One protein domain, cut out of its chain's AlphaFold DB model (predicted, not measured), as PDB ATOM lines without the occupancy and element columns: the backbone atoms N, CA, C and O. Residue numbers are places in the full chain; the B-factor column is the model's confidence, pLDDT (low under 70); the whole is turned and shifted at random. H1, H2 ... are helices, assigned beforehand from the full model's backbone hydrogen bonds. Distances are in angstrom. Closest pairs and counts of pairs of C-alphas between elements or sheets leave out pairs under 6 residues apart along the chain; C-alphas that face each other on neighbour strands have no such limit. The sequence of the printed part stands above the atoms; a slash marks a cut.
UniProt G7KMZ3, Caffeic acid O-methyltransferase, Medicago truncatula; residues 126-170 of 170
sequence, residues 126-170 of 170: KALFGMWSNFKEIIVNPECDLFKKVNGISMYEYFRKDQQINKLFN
ATOM      1  N   LYS A 126       7.540   2.030  33.014       88.12
ATOM      2  CA  LYS A 126       6.465   2.988  32.679       88.12
ATOM      3  C   LYS A 126       5.223   2.333  32.053       88.12
ATOM      4  O   LYS A 126       4.102   2.740  32.341       88.12
ATOM      5  N   ALA A 127       5.432   1.298  31.234       88.44
ATOM      6  CA  ALA A 127       4.370   0.569  30.539       88.44
ATOM      7  C   ALA A 127       3.434  -0.196  31.490       88.44
ATOM      8  O   ALA A 127       2.240  -0.305  31.218       88.44
ATOM      9  N   LEU A 128       3.971  -0.713  32.602       88.25
ATOM     10  CA  LEU A 128       3.201  -1.431  33.620       88.25
ATOM     11  C   LEU A 128       2.737  -0.497  34.733       88.25
ATOM     12  O   LEU A 128       1.626  -0.655  35.230       88.25
ATOM     13  N   PHE A 129       3.531   0.521  35.072       86.50
ATOM     14  CA  PHE A 129       3.189   1.454  36.143       86.50
ATOM     15  C   PHE A 129       1.843   2.159  35.908       86.50
ATOM     16  O   PHE A 129       1.024   2.288  36.821       86.50
ATOM     17  N   GLY A 130       1.569   2.547  34.657       86.00
ATOM     18  CA  GLY A 130       0.284   3.134  34.273       86.00
ATOM     19  C   GLY A 130      -0.909   2.185  34.454       86.00
ATOM     20  O   GLY A 130      -2.028   2.653  34.672       86.00
ATOM     21  N   MET A 131      -0.695   0.866  34.428       89.81
ATOM     22  CA  MET A 131      -1.760  -0.111  34.671       89.81
ATOM     23  C   MET A 131      -2.222  -0.086  36.127       89.81
ATOM     24  O   MET A 131      -3.426  -0.093  36.368       89.81
ATOM     25  N   TRP A 132      -1.302   0.027  37.094       87.75
ATOM     26  CA  TRP A 132      -1.635   0.046  38.528       87.75
ATOM     27  C   TRP A 132      -2.626   1.161  38.878       87.75
ATOM     28  O   TRP A 132      -3.574   0.942  39.628       87.75
ATOM     29  N   SER A 133      -2.476   2.332  38.253       86.69
ATOM     30  CA  SER A 133      -3.378   3.478  38.458       86.69
ATOM     31  C   SER A 133      -4.764   3.299  37.821       86.69
ATOM     32  O   SER A 133      -5.703   4.012  38.164       86.69
ATOM     33  N   ASN A 134      -4.908   2.346  36.897       90.69
ATOM     34  CA  ASN A 134      -6.126   2.112  36.122       90.69
ATOM     35  C   ASN A 134      -6.761   0.742  36.416       90.69
ATOM     36  O   ASN A 134      -7.667   0.319  35.703       90.69
ATOM     37  N   PHE A 135      -6.345   0.058  37.488       90.38
ATOM     38  CA  PHE A 135      -6.797  -1.304  37.806       90.38
ATOM     39  C   PHE A 135      -8.318  -1.441  37.961       90.38
ATOM     40  O   PHE A 135      -8.881  -2.487  37.642       90.38
ATOM     41  N   LYS A 136      -9.003  -0.364  38.375       93.69
ATOM     42  CA  LYS A 136     -10.473  -0.307  38.447       93.69
ATOM     43  C   LYS A 136     -11.152  -0.689  37.127       93.69
ATOM     44  O   LYS A 136     -12.248  -1.233  37.141       93.69
ATOM     45  N   GLU A 137     -10.506  -0.416  35.995       92.94
ATOM     46  CA  GLU A 137     -11.070  -0.644  34.666       92.94
ATOM     47  C   GLU A 137     -11.274  -2.130  34.378       92.94
ATOM     48  O   GLU A 137     -12.270  -2.479  33.758       92.94
ATOM     49  N   ILE A 138     -10.391  -3.000  34.883       92.44
ATOM     50  CA  ILE A 138     -10.533  -4.460  34.749       92.44
ATOM     51  C   ILE A 138     -11.750  -4.957  35.536       92.44
ATOM     52  O   ILE A 138     -12.437  -5.876  35.108       92.44
ATOM     53  N   ILE A 139     -12.026  -4.346  36.690       93.25
ATOM     54  CA  ILE A 139     -13.142  -4.746  37.555       93.25
ATOM     55  C   ILE A 139     -14.479  -4.289  36.971       93.25
ATOM     56  O   ILE A 139     -15.465  -5.018  37.033       93.25
ATOM     57  N   VAL A 140     -14.521  -3.076  36.415       95.62
ATOM     58  CA  VAL A 140     -15.752  -2.482  35.878       95.62
ATOM     59  C   VAL A 140     -16.085  -3.020  34.485       95.62
ATOM     60  O   VAL A 140     -17.257  -3.213  34.174       95.62
ATOM     61  N   ASN A 141     -15.075  -3.265  33.647       94.06
ATOM     62  CA  ASN A 141     -15.254  -3.629  32.246       94.06
ATOM     63  C   ASN A 141     -14.665  -5.031  31.983       94.06
ATOM     64  O   ASN A 141     -13.445  -5.155  31.858       94.06
ATOM     65  N   PRO A 142     -15.496  -6.083  31.840       88.06
ATOM     66  CA  PRO A 142     -15.026  -7.472  31.746       88.06
ATOM     67  C   PRO A 142     -14.192  -7.768  30.490       88.06
ATOM     68  O   PRO A 142     -13.399  -8.702  30.482       88.06
ATOM     69  N   GLU A 143     -14.338  -6.962  29.438       92.25
ATOM     70  CA  GLU A 143     -13.586  -7.089  28.181       92.25
ATOM     71  C   GLU A 143     -12.383  -6.128  28.108       92.25
ATOM     72  O   GLU A 143     -11.798  -5.921  27.042       92.25
ATOM     73  N   CYS A 144     -12.014  -5.479  29.219       91.81
ATOM     74  CA  CYS A 144     -10.948  -4.485  29.215       91.81
ATOM     75  C   CYS A 144      -9.563  -5.122  29.071       91.81
ATOM     76  O   CYS A 144      -9.001  -5.663  30.021       91.81
ATOM     77  N   ASP A 145      -8.951  -4.935  27.902       93.31
ATOM     78  CA  ASP A 145      -7.499  -5.027  27.761       93.31
ATOM     79  C   ASP A 145      -6.861  -3.768  28.368       93.31
ATOM     80  O   ASP A 145      -6.714  -2.728  27.712       93.31
ATOM     81  N   LEU A 146      -6.516  -3.852  29.657       93.44
ATOM     82  CA  LEU A 146      -5.957  -2.727  30.404       93.44
ATOM     83  C   LEU A 146      -4.636  -2.234  29.808       93.44
ATOM     84  O   LEU A 146      -4.412  -1.025  29.729       93.44
ATOM     85  N   PHE A 147      -3.772  -3.152  29.371       93.88
ATOM     86  CA  PHE A 147      -2.474  -2.782  28.817       93.88
ATOM     87  C   PHE A 147      -2.664  -1.971  27.536       93.88
ATOM     88  O   PHE A 147      -2.081  -0.891  27.400       93.88
ATOM     89  N   LYS A 148      -3.517  -2.453  26.625       94.69
ATOM     90  CA  LYS A 148      -3.841  -1.752  25.379       94.69
ATOM     91  C   LYS A 148      -4.547  -0.429  25.629       94.69
ATOM     92  O   LYS A 148      -4.261   0.544  24.935       94.69
ATOM     93  N   LYS A 149      -5.423  -0.358  26.631       92.81
ATOM     94  CA  LYS A 149      -6.099   0.885  27.019       92.81
ATOM     95  C   LYS A 149      -5.116   1.956  27.504       92.81
ATOM     96  O   LYS A 149      -5.253   3.110  27.114       92.81
ATOM     97  N   VAL A 150      -4.134   1.583  28.327       93.81
ATOM     98  CA  VAL A 150      -3.141   2.518  28.892       93.81
ATOM     99  C   VAL A 150      -2.058   2.893  27.876       93.81
ATOM    100  O   VAL A 150      -1.666   4.054  27.800       93.81
ATOM    101  N   ASN A 151      -1.574   1.930  27.090       93.06
ATOM    102  CA  ASN A 151      -0.408   2.110  26.218       93.06
ATOM    103  C   ASN A 151      -0.759   2.297  24.727       93.06
ATOM    104  O   ASN A 151       0.134   2.512  23.911       93.06
ATOM    105  N   GLY A 152      -2.035   2.186  24.347       93.50
ATOM    106  CA  GLY A 152      -2.535   2.349  22.975       93.50
ATOM    107  C   GLY A 152      -2.294   1.158  22.036       93.50
ATOM    108  O   GLY A 152      -2.874   1.110  20.952       93.50
ATOM    109  N   ILE A 153      -1.466   0.190  22.431       94.81
ATOM    110  CA  ILE A 153      -1.101  -1.006  21.656       94.81
ATOM    111  C   ILE A 153      -1.059  -2.233  22.567       94.81
ATOM    112  O   ILE A 153      -0.940  -2.095  23.784       94.81
ATOM    113  N   SER A 154      -1.152  -3.432  21.992       93.12
ATOM    114  CA  SER A 154      -1.100  -4.667  22.787       93.12
ATOM    115  C   SER A 154       0.249  -4.840  23.501       93.12
ATOM    116  O   SER A 154       1.275  -4.318  23.058       93.12
ATOM    117  N   MET A 155       0.262  -5.621  24.588       90.88
ATOM    118  CA  MET A 155       1.485  -5.930  25.345       90.88
ATOM    119  C   MET A 155       2.581  -6.516  24.449       90.88
ATOM    120  O   MET A 155       3.717  -6.048  24.474       90.88
ATOM    121  N   TYR A 156       2.219  -7.467  23.585       90.12
ATOM    122  CA  TYR A 156       3.143  -8.090  22.639       90.12
ATOM    123  C   TYR A 156       3.754  -7.086  21.652       90.12
ATOM    124  O   TYR A 156       4.962  -7.103  21.415       90.12
ATOM    125  N   GLU A 157       2.945  -6.190  21.083       93.19
ATOM    126  CA  GLU A 157       3.442  -5.159  20.165       93.19
ATOM    127  C   GLU A 157       4.340  -4.148  20.874       93.19
ATOM    128  O   GLU A 157       5.332  -3.705  20.296       93.19
ATOM    129  N   TYR A 158       4.004  -3.786  22.114       93.81
ATOM    130  CA  TYR A 158       4.819  -2.881  22.915       93.81
ATOM    131  C   TYR A 158       6.176  -3.505  23.223       93.81
ATOM    132  O   TYR A 158       7.199  -2.877  22.967       93.81
ATOM    133  N   PHE A 159       6.201  -4.749  23.710       92.44
ATOM    134  CA  PHE A 159       7.443  -5.425  24.091       92.44
ATOM    135  C   PHE A 159       8.335  -5.652  22.872       92.44
ATOM    136  O   PHE A 159       9.539  -5.456  22.940       92.44
ATOM    137  N   ARG A 160       7.755  -5.950  21.707       90.69
ATOM    138  CA  ARG A 160       8.531  -6.045  20.466       90.69
ATOM    139  C   ARG A 160       9.181  -4.716  20.057       90.69
ATOM    140  O   ARG A 160      10.243  -4.734  19.439       90.69
ATOM    141  N   LYS A 161       8.535  -3.579  20.339       92.31
ATOM    142  CA  LYS A 161       9.021  -2.238  19.967       92.31
ATOM    143  C   LYS A 161      10.015  -1.668  20.977       92.31
ATOM    144  O   LYS A 161      10.961  -0.996  20.575       92.31
ATOM    145  N   ASP A 162       9.793  -1.902  22.265       91.62
ATOM    146  CA  ASP A 162      10.612  -1.361  23.344       91.62
ATOM    147  C   ASP A 162      11.627  -2.411  23.814       91.62
ATOM    148  O   ASP A 162      11.319  -3.352  24.546       91.62
ATOM    149  N   GLN A 163      12.877  -2.242  23.375       88.38
ATOM    150  CA  GLN A 163      13.953  -3.180  23.678       88.38
ATOM    151  C   GLN A 163      14.267  -3.261  25.183       88.38
ATOM    152  O   GLN A 163      14.788  -4.285  25.621       88.38
ATOM    153  N   GLN A 164      13.980  -2.217  25.972       88.31
ATOM    154  CA  GLN A 164      14.276  -2.227  27.406       88.31
ATOM    155  C   GLN A 164      13.347  -3.194  28.129       88.31
ATOM    156  O   GLN A 164      13.826  -4.137  28.756       88.31
ATOM    157  N   ILE A 165      12.031  -3.033  27.975       87.44
ATOM    158  CA  ILE A 165      11.077  -3.960  28.597       87.44
ATOM    159  C   ILE A 165      11.175  -5.368  28.001       87.44
ATOM    160  O   ILE A 165      10.992  -6.342  28.725       87.44
ATOM    161  N   ASN A 166      11.545  -5.500  26.723       87.56
ATOM    162  CA  ASN A 166      11.769  -6.811  26.116       87.56
ATOM    163  C   ASN A 166      12.918  -7.575  26.785       87.56
ATOM    164  O   ASN A 166      12.804  -8.773  27.008       87.56
ATOM    165  N   LYS A 167      14.021  -6.888  27.105       86.38
ATOM    166  CA  LYS A 167      15.158  -7.480  27.830       86.38
ATOM    167  C   LYS A 167      14.839  -7.778  29.293       86.38
ATOM    168  O   LYS A 167      15.483  -8.625  29.882       86.38
ATOM    169  N   LEU A 168      13.907  -7.039  29.888       85.00
ATOM    170  CA  LEU A 168      13.450  -7.303  31.253       85.00
ATOM    171  C   LEU A 168      12.478  -8.488  31.316       85.00
ATOM    172  O   LEU A 168      12.363  -9.120  32.361       85.00
ATOM    173  N   PHE A 169      11.760  -8.759  30.222       81.56
ATOM    174  CA  PHE A 169      10.766  -9.827  30.133       81.56
ATOM    175  C   PHE A 169      11.338 -11.188  29.709       81.56
ATOM    176  O   PHE A 169      10.849 -12.207  30.195       81.56
ATOM    177  N   ASN A 170      12.311 -11.213  28.789       78.38
ATOM    178  CA  ASN A 170      12.943 -12.441  28.282       78.38
ATOM    179  C   ASN A 170      14.288 -12.693  28.955       78.38
ATOM    180  O   ASN A 170      14.606 -13.882  29.159       78.38
TER     181      ASN A 170
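This is residues 126 to 170 of the 170 residues of the protein "Caffeic acid O-methyltransferase" of Medicago truncatula (UniProt G7KMZ3). Five short helices follow one another round a narrow, elongated loop: H1 runs along one side, H2 lies at one end, H3 and H4 come back along the other side, and H5 lies at the opposite end. H1 packs on H3 across the loop, and residues 139 to 144, of which 139 and 140 belong to H2, stick out at H2's end. The printed part has 45 residues, is all helix with no named strand, and holds H1 to H5 in that order. It is only just compact, close to loose, with a radius of gyration of the C-alphas of 11.1 A and spans of 32 by 16 by 16 A.

H1, residues 126 to 132, touches H3, residues 146 to 151; the closest C-alphas, those of Gly 130 and Val 150, are 6.4 A apart. They run opposite ways at a steep tilt of 38 degrees, only just past shallow. H2, residues 136 to 140, is apart from H1 and close to but not clearly touching H3, with the C-alphas of Ile 138 and Leu 146 closest at 6.5 A. H3 and H4, residues 155 to 161, only just touch, and only at the corner, with 3 pairs of C-alphas within 8 A; Phe 147 and Met 155 have the closest C-alphas, 6.1 A apart. They run the same way at a shallow tilt of 26 degrees. H4 and H5, residues 163 to 169, also only just touch, with 3 such pairs, and only at the corner; the closest C-alphas, of Phe 159 and Asn 166, are 5.0 A apart. H1 and H5 are only just apart, at 8.3 A. In H2, H3, H4 and H5 every O i to N i+4 pair is within hydrogen-bond range; in H1 1 of 3 is, beside 2 of 4 O i to N i+3 pairs.

H1 begins at C-alpha 126 (6.465, 2.988, 32.679) and is 10.4 A long; H2 is 6.3 A, H3 8.5 A and H4 10.0 A. H5, 9.8 A long, ends at C-alpha 169 (10.766, -9.827, 30.133).

The C-alphas farthest apart, of Val 140 and Lys 167, are 32.3 A apart. The printed part has no cut, its four links between helices are tight, and no printed residue has a pLDDT under 70.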